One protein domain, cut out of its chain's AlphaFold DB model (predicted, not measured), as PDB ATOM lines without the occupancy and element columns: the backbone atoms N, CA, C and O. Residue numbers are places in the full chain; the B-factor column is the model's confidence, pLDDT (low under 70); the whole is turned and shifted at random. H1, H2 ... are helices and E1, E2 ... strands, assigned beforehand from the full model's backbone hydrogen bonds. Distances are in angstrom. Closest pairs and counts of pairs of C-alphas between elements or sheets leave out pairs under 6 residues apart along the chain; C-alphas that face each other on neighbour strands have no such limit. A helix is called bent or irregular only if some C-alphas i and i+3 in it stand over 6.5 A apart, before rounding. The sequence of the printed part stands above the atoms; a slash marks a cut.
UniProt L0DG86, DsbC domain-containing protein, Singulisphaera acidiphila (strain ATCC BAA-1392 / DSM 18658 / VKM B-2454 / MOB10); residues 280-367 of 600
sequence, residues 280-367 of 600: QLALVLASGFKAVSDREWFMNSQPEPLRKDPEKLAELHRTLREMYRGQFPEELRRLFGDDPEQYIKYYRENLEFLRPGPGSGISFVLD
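Overview. This is residues 280 to 367 of the 600 residues of the protein "DsbC domain-containing protein" of Singulisphaera acidiphila (strain ATCC BAA-1392 / DSM 18658 / VKM B-2454 / MOB10) (UniProt L0DG86). An elongated rod of helices, in which H1 lies in the middle with H4 and H6 along it, both running opposite to H1 but staggered toward different ends of the rod. Short H2 and H3 make the turn from H1 back into H4 at one end, H5 sits steeply between the end of H4 and the start of H6, and a small hairpin of E1 and E2 closes the other end. The printed part has 88 residues with six named helices and then two strands, H1 H2 H3 H4 H5 H6 E1 E2, the two-stranded sheet E1 - E2 being antiparallel and the class mostly helix. It is only just compact, close to loose, with a radius of gyration of the C-alphas of 14.4 A and spans of 46 by 22 by 21 A.

Along the chain. The sheet has E1, residues 354 to 356, and E2, residues 364 to 366, each 7.0 A long; C-alpha 366 is at (-13.215, 34.428, 31.931). H6, residues 340 to 353, runs 20.1 A and is irregular, with C-alphas 349 and 352 8.0 A apart. H1, residues 281 to 293, runs 17.9 A from C-alpha 281 at (-15.101, 29.451, 45.042). H4, residues 310 to 326, is the longest helix at 23.9 A, with C-alpha 310 at (-11.869, -1.209, 49.016). The shorter helices are H5, residues 330 to 336, H2, residues 295 to 300, and H3, residues 304 to 307.

Arrangement. E1 and E2 form an antiparallel hairpin at 134 degrees, with N 355 and O 365 2.9 A apart and N 365 and O 355 3.0 A apart, within hydrogen-bond range. The closest C-alphas of H6 and E2 are those of Phe 353 and Leu 366, 5.8 A apart. H6 touches H1, closest at the C-alphas of Pro 340 and Lys 290, 4.9 A, at a shallow tilt of 5 degrees, opposite ways. H1 touches H4, closest at the C-alphas of Phe 289 and Tyr 324, 5.4 A, at a shallow tilt of 28 degrees, opposite ways. H4 and H6 are apart. With residues 342 to 343 alone, H6 only just touches H5, with 3 pairs of C-alphas within 8 A, closest Gln 342 and Phe 336, 6.0 A, at a steep tilt of 59 degrees. With residues 313 to 317 alone, H4 only just touches H2, with 3 such pairs, closest Leu 313 and Met 299, 7.4 A. H3 and H4 only just touch, and only at the corner, with 3 such pairs, closest Leu 306 and Leu 313, 5.9 A. In H1, H2, H4 and H5 every O i to N i+4 pair is within hydrogen-bond range, in H6 8 of 10 are, and H3 is too short for such a pair.

Size, cuts and confidence. The two C-alphas farthest apart, those of Lys 308 and Asp 367, are 46.4 A apart. The printed part has no cut and no long link; the link E1 to E2 is short, and the others are tight. The mean pLDDT of the printed part is 90.8, and residue 360 is under 70.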
ATOM      1  N   GLN A 280     -13.770  33.400  44.544       89.31
ATOM      2  CA  GLN A 280     -12.825  32.550  45.273       89.31
ATOM      3  C   GLN A 280     -13.274  31.081  45.296       89.31
ATOM      4  O   GLN A 280     -12.435  30.184  45.381       89.31
ATOM      5  N   LEU A 281     -14.575  30.811  45.133       88.56
ATOM      6  CA  LEU A 281     -15.101  29.451  45.042       88.56
ATOM      7  C   LEU A 281     -14.544  28.672  43.841       88.56
ATOM      8  O   LEU A 281     -14.468  27.448  43.916       88.56
ATOM      9  N   ALA A 282     -14.088  29.340  42.775       92.06
ATOM     10  CA  ALA A 282     -13.388  28.678  41.674       92.06
ATOM     11  C   ALA A 282     -12.083  28.004  42.146       92.06
ATOM     12  O   ALA A 282     -11.794  26.862  41.784       92.06
ATOM     13  N   LEU A 283     -11.327  28.678  43.022       91.00
ATOM     14  CA  LEU A 283     -10.110  28.130  43.627       91.00
ATOM     15  C   LEU A 283     -10.420  27.065  44.678       91.00
ATOM     16  O   LEU A 283      -9.688  26.080  44.768       91.00
ATOM     17  N   VAL A 284     -11.502  27.229  45.447       89.62
ATOM     18  CA  VAL A 284     -11.980  26.194  46.381       89.62
ATOM     19  C   VAL A 284     -12.324  24.916  45.618       89.62
ATOM     20  O   VAL A 284     -11.886  23.835  46.006       89.62
ATOM     21  N   LEU A 285     -13.034  25.035  44.494       90.81
ATOM     22  CA  LEU A 285     -13.383  23.908  43.636       90.81
ATOM     23  C   LEU A 285     -12.136  23.230  43.050       90.81
ATOM     24  O   LEU A 285     -12.013  22.008  43.127       90.81
ATOM     25  N   ALA A 286     -11.191  24.011  42.514       93.81
ATOM     26  CA  ALA A 286      -9.923  23.501  41.987       93.81
ATOM     27  C   ALA A 286      -9.079  22.794  43.060       93.81
ATOM     28  O   ALA A 286      -8.539  21.714  42.817       93.81
ATOM     29  N   SER A 287      -9.029  23.344  44.276       91.06
ATOM     30  CA  SER A 287      -8.304  22.742  45.404       91.06
ATOM     31  C   SER A 287      -8.980  21.459  45.900       91.06
ATOM     32  O   SER A 287      -8.305  20.468  46.168       91.06
ATOM     33  N   GLY A 288     -10.316  21.426  45.929       90.56
ATOM     34  CA  GLY A 288     -11.078  20.210  46.218       90.56
ATOM     35  C   GLY A 288     -10.863  19.117  45.167       90.56
ATOM     36  O   GLY A 288     -10.658  17.956  45.522       90.56
ATOM     37  N   PHE A 289     -10.813  19.485  43.881       94.38
ATOM     38  CA  PHE A 289     -10.491  18.549  42.803       94.38
ATOM     39  C   PHE A 289      -9.066  17.998  42.925       94.38
ATOM     40  O   PHE A 289      -8.867  16.795  42.748       94.38
ATOM     41  N   LYS A 290      -8.091  18.840  43.296       94.19
ATOM     42  CA  LYS A 290      -6.723  18.408  43.617       94.19
ATOM     43  C   LYS A 290      -6.705  17.398  44.757       94.19
ATOM     44  O   LYS A 290      -6.137  16.323  44.600       94.19
ATOM     45  N   ALA A 291      -7.364  17.718  45.866       90.12
ATOM     46  CA  ALA A 291      -7.388  16.869  47.050       90.12
ATOM     47  C   ALA A 291      -8.017  15.495  46.770       90.12
ATOM     48  O   ALA A 291      -7.459  14.475  47.148       90.12
ATOM     49  N   VAL A 292      -9.140  15.443  46.047       91.81
ATOM     50  CA  VAL A 292      -9.750  14.160  45.652       91.81
ATOM     51  C   VAL A 292      -8.915  13.429  44.593       91.81
ATOM     52  O   VAL A 292      -8.958  12.204  44.522       91.81
ATOM     53  N   SER A 293      -8.142  14.135  43.764       93.94
ATOM     54  CA  SER A 293      -7.274  13.508  42.756       93.94
ATOM     55  C   SER A 293      -5.993  12.911  43.344       93.94
ATOM     56  O   SER A 293      -5.471  11.952  42.774       93.94
ATOM     57  N   ASP A 294      -5.518  13.411  44.486       92.31
ATOM     58  CA  ASP A 294      -4.473  12.757  45.274       92.31
ATOM     59  C   ASP A 294      -5.041  11.484  45.912       92.31
ATOM     60  O   ASP A 294      -5.691  11.503  46.957       92.31
ATOM     61  N   ARG A 295      -4.829  10.355  45.231       90.25
ATOM     62  CA  ARG A 295      -5.386   9.066  45.642       90.25
ATOM     63  C   ARG A 295      -4.893   8.657  47.026       90.25
ATOM     64  O   ARG A 295      -5.699   8.180  47.815       90.25
ATOM     65  N   GLU A 296      -3.604   8.801  47.312       89.88
ATOM     66  CA  GLU A 296      -3.042   8.354  48.589       89.88
ATOM     67  C   GLU A 296      -3.617   9.178  49.740       89.88
ATOM     68  O   GLU A 296      -4.152   8.611  50.698       89.88
ATOM     69  N   TRP A 297      -3.597  10.506  49.603       86.81
ATOM     70  CA  TRP A 297      -4.207  11.397  50.581       86.81
ATOM     71  C   TRP A 297      -5.699  11.097  50.756       86.81
ATOM     72  O   TRP A 297      -6.153  10.914  51.887       86.81
ATOM     73  N   PHE A 298      -6.446  10.968  49.654       88.62
ATOM     74  CA  PHE A 298      -7.885  10.714  49.683       88.62
ATOM     75  C   PHE A 298      -8.220   9.409  50.407       88.62
ATOM     76  O   PHE A 298      -9.136   9.391  51.230       88.62
ATOM     77  N   MET A 299      -7.491   8.323  50.124       87.50
ATOM     78  CA  MET A 299      -7.713   7.038  50.790       87.50
ATOM     79  C   MET A 299      -7.405   7.131  52.287       87.50
ATOM     80  O   MET A 299      -8.185   6.641  53.106       87.50
ATOM     81  N   ASN A 300      -6.304   7.793  52.651       86.12
ATOM     82  CA  ASN A 300      -5.872   7.934  54.041       86.12
ATOM     83  C   ASN A 300      -6.768   8.880  54.856       86.12
ATOM     84  O   ASN A 300      -6.890   8.700  56.066       86.12
ATOM     85  N   SER A 301      -7.441   9.839  54.211       82.25
ATOM     86  CA  SER A 301      -8.354  10.774  54.875       82.25
ATOM     87  C   SER A 301      -9.739  10.187  55.176       82.25
ATOM     88  O   SER A 301     -10.543  10.849  55.831       82.25
ATOM     89  N   GLN A 302     -10.067   8.985  54.680       84.81
ATOM     90  CA  GLN A 302     -11.388   8.393  54.909       84.81
ATOM     91  C   GLN A 302     -11.515   7.722  56.292       84.81
ATOM     92  O   GLN A 302     -10.546   7.157  56.818       84.81
ATOM     93  N   PRO A 303     -12.732   7.702  56.874       81.75
ATOM     94  CA  PRO A 303     -13.028   6.938  58.083       81.75
ATOM     95  C   PRO A 303     -12.600   5.468  57.978       81.75
ATOM     96  O   PRO A 303     -12.737   4.840  56.928       81.75
ATOM     97  N   GLU A 304     -12.138   4.889  59.090       87.06
ATOM     98  CA  GLU A 304     -11.662   3.497  59.146       87.06
ATOM     99  C   GLU A 304     -12.642   2.462  58.555       87.06
ATOM    100  O   GLU A 304     -12.178   1.595  57.811       87.06
ATOM    101  N   PRO A 305     -13.972   2.545  58.785       87.62
ATOM    102  CA  PRO A 305     -14.911   1.607  58.173       87.62
ATOM    103  C   PRO A 305     -14.887   1.627  56.639       87.62
ATOM    104  O   PRO A 305     -14.974   0.571  56.024       87.62
ATOM    105  N   LEU A 306     -14.723   2.805  56.019       86.44
ATOM    106  CA  LEU A 306     -14.604   2.925  54.562       86.44
ATOM    107  C   LEU A 306     -13.248   2.415  54.067       86.44
ATOM    108  O   LEU A 306     -13.188   1.759  53.034       86.44
ATOM    109  N   ARG A 307     -12.163   2.640  54.821       90.12
ATOM    110  CA  ARG A 307     -10.828   2.111  54.477       90.12
ATOM    111  C   ARG A 307     -10.765   0.580  54.462       90.12
ATOM    112  O   ARG A 307      -9.929   0.022  53.758       90.12
ATOM    113  N   LYS A 308     -11.649  -0.099  55.201       93.56
ATOM    114  CA  LYS A 308     -11.776  -1.569  55.226       93.56
ATOM    115  C   LYS A 308     -12.643  -2.144  54.098       93.56
ATOM    116  O   LYS A 308     -12.727  -3.362  53.988       93.56
ATOM    117  N   ASP A 309     -13.257  -1.302  53.268       94.44
ATOM    118  CA  ASP A 309     -14.108  -1.695  52.137       94.44
ATOM    119  C   ASP A 309     -13.551  -1.094  50.826       94.44
ATOM    120  O   ASP A 309     -13.959  -0.003  50.412       94.44
ATOM    121  N   PRO A 310     -12.572  -1.762  50.176       92.38
ATOM    122  CA  PRO A 310     -11.869  -1.209  49.016       92.38
ATOM    123  C   PRO A 310     -12.776  -0.907  47.820       92.38
ATOM    124  O   PRO A 310     -12.498   0.030  47.071       92.38
ATOM    125  N   GLU A 311     -13.854  -1.673  47.637       94.50
ATOM    126  CA  GLU A 311     -14.804  -1.478  46.539       94.50
ATOM    127  C   GLU A 311     -15.610  -0.196  46.740       94.50
ATOM    128  O   GLU A 311     -15.614   0.670  45.859       94.50
ATOM    129  N   LYS A 312     -16.223  -0.015  47.919       93.31
ATOM    130  CA  LYS A 312     -16.951   1.227  48.226       93.31
ATOM    131  C   LYS A 312     -16.038   2.439  48.220       93.31
ATOM    132  O   LYS A 312     -16.440   3.508  47.766       93.31
ATOM    133  N   LEU A 313     -14.813   2.285  48.710       91.62
ATOM    134  CA  LEU A 313     -13.834   3.358  48.722       91.62
ATOM    135  C   LEU A 313     -13.418   3.770  47.299       91.62
ATOM    136  O   LEU A 313     -13.340   4.964  47.003       91.62
ATOM    137  N   ALA A 314     -13.192   2.804  46.405       92.69
ATOM    138  CA  ALA A 314     -12.885   3.074  45.003       92.69
ATOM    139  C   ALA A 314     -14.068   3.723  44.263       92.69
ATOM    140  O   ALA A 314     -13.857   4.634  43.460       92.69
ATOM    141  N   GLU A 315     -15.298   3.292  44.546       93.94
ATOM    142  CA  GLU A 315     -16.509   3.887  43.973       93.94
ATOM    143  C   GLU A 315     -16.728   5.325  44.462       93.94
ATOM    144  O   GLU A 315     -16.993   6.225  43.660       93.94
ATOM    145  N   LEU A 316     -16.533   5.577  45.760       91.94
ATOM    146  CA  LEU A 316     -16.581   6.920  46.333       91.94
ATOM    147  C   LEU A 316     -15.516   7.832  45.710       91.94
ATOM    148  O   LEU A 316     -15.826   8.964  45.339       91.94
ATOM    149  N   HIS A 317     -14.279   7.340  45.561       93.75
ATOM    150  CA  HIS A 317     -13.190   8.083  44.918       93.75
ATOM    151  C   HIS A 317     -13.564   8.496  43.493       93.75
ATOM    152  O   HIS A 317     -13.452   9.671  43.142       93.75
ATOM    153  N   ARG A 318     -14.071   7.548  42.692       93.75
ATOM    154  CA  ARG A 318     -14.506   7.793  41.310       93.75
ATOM    155  C   ARG A 318     -15.631   8.825  41.254       93.75
ATOM    156  O   ARG A 318     -15.513   9.808  40.528       93.75
ATOM    157  N   THR A 319     -16.664   8.635  42.075       93.31
ATOM    158  CA  THR A 319     -17.849   9.500  42.130       93.31
ATOM    159  C   THR A 319     -17.483  10.931  42.506       93.31
ATOM    160  O   THR A 319     -17.888  11.877  41.833       93.31
ATOM    161  N   LEU A 320     -16.690  11.119  43.566       91.38
ATOM    162  CA  LEU A 320     -16.288  12.456  43.998       91.38
ATOM    163  C   LEU A 320     -15.394  13.126  42.958       91.38
ATOM    164  O   LEU A 320     -15.576  14.309  42.677       91.38
ATOM    165  N   ARG A 321     -14.463  12.389  42.347       93.38
ATOM    166  CA  ARG A 321     -13.586  12.942  41.312       93.38
ATOM    167  C   ARG A 321     -14.383  13.424  40.101       93.38
ATOM    168  O   ARG A 321     -14.135  14.527  39.617       93.38
ATOM    169  N   GLU A 322     -15.360  12.641  39.652       92.31
ATOM    170  CA  GLU A 322     -16.257  13.017  38.558       92.31
ATOM    171  C   GLU A 322     -17.155  14.202  38.932       92.31
ATOM    172  O   GLU A 322     -17.282  15.143  38.150       92.31
ATOM    173  N   MET A 323     -17.688  14.231  40.158       90.81
ATOM    174  CA  MET A 323     -18.477  15.352  40.681       90.81
ATOM    175  C   MET A 323     -17.676  16.664  40.726       90.81
ATOM    176  O   MET A 323     -18.198  17.714  40.351       90.81
ATOM    177  N   TYR A 324     -16.423  16.640  41.190       90.94
ATOM    178  CA  TYR A 324     -15.564  17.829  41.194       90.94
ATOM    179  C   TYR A 324     -15.214  18.260  39.771       90.94
ATOM    180  O   TYR A 324     -15.364  19.432  39.433       90.94
ATOM    181  N   ARG A 325     -14.808  17.312  38.916       91.31
ATOM    182  CA  ARG A 325     -14.465  17.604  37.522       91.31
ATOM    183  C   ARG A 325     -15.649  18.201  36.768       91.31
ATOM    184  O   ARG A 325     -15.472  19.177  36.048       91.31
ATOM    185  N   GLY A 326     -16.847  17.642  36.944       89.75
ATOM    186  CA  GLY A 326     -18.069  18.050  36.251       89.75
ATOM    187  C   GLY A 326     -18.528  19.480  36.541       89.75
ATOM    188  O   GLY A 326     -19.309  20.022  35.765       89.75
ATOM    189  N   GLN A 327     -18.027  20.109  37.609       88.50
ATOM    190  CA  GLN A 327     -18.327  21.507  37.928       88.50
ATOM    191  C   GLN A 327     -17.509  22.508  37.102       88.50
ATOM    192  O   GLN A 327     -17.890  23.673  37.013       88.50
ATOM    193  N   PHE A 328     -16.404  22.092  36.474       91.25
ATOM    194  CA  PHE A 328     -15.630  22.998  35.626       91.25
ATOM    195  C   PHE A 328     -16.284  23.199  34.248       91.25
ATOM    196  O   PHE A 328     -16.832  22.244  33.673       91.25
ATOM    197  N   PRO A 329     -16.162  24.411  33.664       90.38
ATOM    198  CA  PRO A 329     -16.592  24.685  32.297       90.38
ATOM    199  C   PRO A 329     -16.050  23.656  31.300       90.38
ATOM    200  O   PRO A 329     -14.919  23.179  31.425       90.38
ATOM    201  N   GLU A 330     -16.853  23.319  30.291       90.94
ATOM    202  CA  GLU A 330     -16.496  22.300  29.300       90.94
ATOM    203  C   GLU A 330     -15.179  22.607  28.581       90.94
ATOM    204  O   GLU A 330     -14.369  21.706  28.367       90.94
ATOM    205  N   GLU A 331     -14.937  23.875  28.263       91.50
ATOM    206  CA  GLU A 331     -13.707  24.339  27.620       91.50
ATOM    207  C   GLU A 331     -12.475  24.009  28.470       91.50
ATOM    208  O   GLU A 331     -11.525  23.405  27.969       91.50
ATOM    209  N   LEU A 332     -12.518  24.300  29.775       93.75
ATOM    210  CA  LEU A 332     -11.421  23.975  30.692       93.75
ATOM    211  C   LEU A 332     -11.258  22.461  30.851       93.75
ATOM    212  O   LEU A 332     -10.133  21.968  30.873       93.75
ATOM    213  N   ARG A 333     -12.363  21.699  30.874       94.12
ATOM    214  CA  ARG A 333     -12.316  20.226  30.908       94.12
ATOM    215  C   ARG A 333     -11.664  19.615  29.675       94.12
ATOM    216  O   ARG A 333     -11.007  18.583  29.800       94.12
ATOM    217  N   ARG A 334     -11.850  20.221  28.500       95.44
ATOM    218  CA  ARG A 334     -11.199  19.798  27.251       95.44
ATOM    219  C   ARG A 334      -9.712  20.159  27.241       95.44
ATOM    220  O   ARG A 334      -8.917  19.358  26.764       95.44
ATOM    221  N   LEU A 335      -9.346  21.327  27.774       95.62
ATOM    222  CA  LEU A 335      -7.964  21.817  27.791       95.62
ATOM    223  C   LEU A 335      -7.087  21.124  28.837       95.62
ATOM    224  O   LEU A 335      -5.968  20.721  28.535       95.62
ATOM    225  N   PHE A 336      -7.577  21.006  30.068       96.81
ATOM    226  CA  PHE A 336      -6.783  20.543  31.210       96.81
ATOM    227  C   PHE A 336      -7.034  19.077  31.550       96.81
ATOM    228  O   PHE A 336      -6.264  18.463  32.287       96.81
ATOM    229  N   GLY A 337      -8.115  18.498  31.018       94.06
ATOM    230  CA  GLY A 337      -8.481  17.116  31.276       94.06
ATOM    231  C   GLY A 337      -8.631  16.853  32.772       94.06
ATOM    232  O   GLY A 337      -9.520  17.396  33.431       94.06
ATOM    233  N   ASP A 338      -7.753  15.996  33.272       92.69
ATOM    234  CA  ASP A 338      -7.756  15.427  34.614       92.69
ATOM    235  C   ASP A 338      -6.631  15.984  35.511       92.69
ATOM    236  O   ASP A 338      -6.413  15.450  36.597       92.69
ATOM    237  N   ASP A 339      -5.925  17.029  35.063       95.62
ATOM    238  CA  ASP A 339      -4.830  17.666  35.800       95.62
ATOM    239  C   ASP A 339      -5.352  18.825  36.675       95.62
ATOM    240  O   ASP A 339      -5.596  19.920  36.157       95.62
ATOM    241  N   PRO A 340      -5.534  18.628  37.996       93.75
ATOM    242  CA  PRO A 340      -6.060  19.660  38.883       93.75
ATOM    243  C   PRO A 340      -5.148  20.890  39.019       93.75
ATOM    244  O   PRO A 340      -5.654  21.980  39.298       93.75
ATOM    245  N   GLU A 341      -3.832  20.763  38.811       95.25
ATOM    246  CA  GLU A 341      -2.897  21.888  38.967       95.25
ATOM    247  C   GLU A 341      -3.107  22.943  37.884       95.25
ATOM    248  O   GLU A 341      -3.004  24.142  38.151       95.25
ATOM    249  N   GLN A 342      -3.486  22.518  36.677       97.44
ATOM    250  CA  GLN A 342      -3.788  23.429  35.576       97.44
ATOM    251  C   GLN A 342      -5.039  24.269  35.855       97.44
ATOM    252  O   GLN A 342      -5.044  25.466  35.568       97.44
ATOM    253  N   TYR A 343      -6.070  23.696  36.491       95.62
ATOM    254  CA  TYR A 343      -7.239  24.470  36.929       95.62
ATOM    255  C   TYR A 343      -6.862  25.487  38.010       95.62
ATOM    256  O   TYR A 343      -7.285  26.640  37.939       95.62
ATOM    257  N   ILE A 344      -6.051  25.086  39.000       93.62
ATOM    258  CA  ILE A 344      -5.572  25.992  40.054       93.62
ATOM    259  C   ILE A 344      -4.785  27.151  39.436       93.62
ATOM    260  O   ILE A 344      -5.063  28.311  39.744       93.62
ATOM    261  N   LYS A 345      -3.831  26.845  38.551       95.94
ATOM    262  CA  LYS A 345      -3.027  27.840  37.839       95.94
ATOM    263  C   LYS A 345      -3.913  28.802  37.049       95.94
ATOM    264  O   LYS A 345      -3.829  30.010  37.258       95.94
ATOM    265  N   TYR A 346      -4.819  28.268  36.229       96.31
ATOM    266  CA  TYR A 346      -5.740  29.060  35.418       96.31
ATOM    267  C   TYR A 346      -6.568  30.034  36.261       96.31
ATOM    268  O   TYR A 346      -6.634  31.219  35.938       96.31
ATOM    269  N   TYR A 347      -7.189  29.567  37.348       94.06
ATOM    270  CA  TYR A 347      -8.026  30.436  38.175       94.06
ATOM    271  C   TYR A 347      -7.219  31.454  38.985       94.06
ATOM    272  O   TYR A 347      -7.717  32.556  39.193       94.06
ATOM    273  N   ARG A 348      -5.982  31.140  39.400       92.25
ATOM    274  CA  ARG A 348      -5.094  32.120  40.054       92.25
ATOM    275  C   ARG A 348      -4.710  33.244  39.095       92.25
ATOM    276  O   ARG A 348      -4.892  34.409  39.424       92.25
ATOM    277  N   GLU A 349      -4.265  32.900  37.890       93.81
ATOM    278  CA  GLU A 349      -3.826  33.867  36.870       93.81
ATOM    279  C   GLU A 349      -4.971  34.727  36.309       93.81
ATOM    280  O   GLU A 349      -4.738  35.785  35.717       93.81
ATOM    281  N   ASN A 350      -6.220  34.273  36.460       95.50
ATOM    282  CA  ASN A 350      -7.391  34.936  35.889       95.50
ATOM    283  C   ASN A 350      -8.388  35.478  36.917       95.50
ATOM    284  O   ASN A 350      -9.423  36.002  36.509       95.50
ATOM    285  N   LEU A 351      -8.083  35.409  38.217       92.38
ATOM    286  CA  LEU A 351      -9.009  35.744  39.309       92.38
ATOM    287  C   LEU A 351      -9.651  37.138  39.160       92.38
ATOM    288  O   LEU A 351     -10.849  37.313  39.385       92.38
ATOM    289  N   GLU A 352      -8.872  38.123  38.714       95.19
ATOM    290  CA  GLU A 352      -9.303  39.518  38.516       95.19
ATOM    291  C   GLU A 352     -10.275  39.724  37.346       95.19
ATOM    292  O   GLU A 352     -10.902  40.776  37.225       95.19
ATOM    293  N   PHE A 353     -10.406  38.715  36.489       96.56
ATOM    294  CA  PHE A 353     -11.163  38.759  35.243       96.56
ATOM    295  C   PHE A 353     -12.303  37.736  35.224       96.56
ATOM    296  O   PHE A 353     -12.992  37.605  34.215       96.56
ATOM    297  N   LEU A 354     -12.504  36.985  36.309       95.56
ATOM    298  CA  LEU A 354     -13.599  36.025  36.402       95.56
ATOM    299  C   LEU A 354     -14.936  36.740  36.567       95.56
ATOM    300  O   LEU A 354     -15.036  37.759  37.246       95.56
ATOM    301  N   ARG A 355     -15.978  36.135  36.010       93.50
ATOM    302  CA  ARG A 355     -17.378  36.502  36.239       93.50
ATOM    303  C   ARG A 355     -18.236  35.244  36.387       93.50
ATOM    304  O   ARG A 355     -17.790  34.169  35.971       93.50
ATOM    305  N   PRO A 356     -19.470  35.350  36.908       90.94
ATOM    306  CA  PRO A 356     -20.393  34.226  36.936       90.94
ATOM    307  C   PRO A 356     -20.612  33.668  35.526       90.94
ATOM    308  O   PRO A 356     -20.850  34.411  34.562       90.94
ATOM    309  N   GLY A 357     -20.477  32.350  35.414       87.12
ATOM    310  CA  GLY A 357     -20.759  31.581  34.212       87.12
ATOM    311  C   GLY A 357     -22.236  31.197  34.103       87.12
ATOM    312  O   GLY A 357     -23.010  31.395  35.042       87.12
ATOM    313  N   PRO A 358     -22.655  30.647  32.953       79.12
ATOM    314  CA  PRO A 358     -23.993  30.089  32.811       79.12
ATOM    315  C   PRO A 358     -24.177  28.850  33.708       79.12
ATOM    316  O   PRO A 358     -23.216  28.139  34.013       79.12
ATOM    317  N   GLY A 359     -25.430  28.571  34.079       70.44
ATOM    318  CA  GLY A 359     -25.831  27.381  34.841       70.44
ATOM    319  C   GLY A 359     -26.109  27.633  36.326       70.44
ATOM    320  O   GLY A 359     -25.961  28.741  36.837       70.44
ATOM    321  N   SER A 360     -26.552  26.586  37.023       61.84
ATOM    322  CA  SER A 360     -26.722  26.571  38.477       61.84
ATOM    323  C   SER A 360     -25.511  25.894  39.133       61.84
ATOM    324  O   SER A 360     -25.154  24.778  38.772       61.84
ATOM    325  N   GLY A 361     -24.862  26.558  40.096       71.00
ATOM    326  CA  GLY A 361     -23.719  25.999  40.835       71.00
ATOM    327  C   GLY A 361     -22.488  26.907  40.862       71.00
ATOM    328  O   GLY A 361     -22.590  28.107  40.611       71.00
ATOM    329  N   ILE A 362     -21.329  26.330  41.194       81.25
ATOM    330  CA  ILE A 362     -20.025  27.008  41.185       81.25
ATOM    331  C   ILE A 362     -19.534  27.061  39.731       81.25
ATOM    332  O   ILE A 362     -18.854  26.151  39.268       81.25
ATOM    333  N   SER A 363     -19.923  28.105  38.998       86.06
ATOM    334  CA  SER A 363     -19.572  28.302  37.586       86.06
ATOM    335  C   SER A 363     -18.977  29.694  37.402       86.06
ATOM    336  O   SER A 363     -19.666  30.700  37.577       86.06
ATOM    337  N   PHE A 364     -17.693  29.750  37.049       91.19
ATOM    338  CA  PHE A 364     -16.977  30.990  36.760       91.19
ATOM    339  C   PHE A 364     -16.281  30.877  35.413       91.19
ATOM    340  O   PHE A 364     -15.644  29.869  35.111       91.19
ATOM    341  N   VAL A 365     -16.412  31.924  34.608       92.81
ATOM    342  CA  VAL A 365     -15.822  32.013  33.270       92.81
ATOM    343  C   VAL A 365     -14.981  33.274  33.161       92.81
ATOM    344  O   VAL A 365     -15.212  34.250  33.882       92.81
ATOM    345  N   LEU A 366     -14.015  33.257  32.248       95.62
ATOM    346  CA  LEU A 366     -13.215  34.428  31.931       95.62
ATOM    347  C   LEU A 366     -14.077  35.491  31.243       95.62
ATOM    348  O   LEU A 366     -14.841  35.217  30.316       95.62
ATOM    349  N   ASP A 367     -13.971  36.724  31.716       97.12
ATOM    350  CA  ASP A 367     -14.521  37.879  31.033       97.12
ATOM    351  C   ASP A 367     -13.512  38.410  30.010       97.12
ATOM    352  O   ASP A 367     -12.644  39.214  30.341       97.12
TER     353      ASP A 367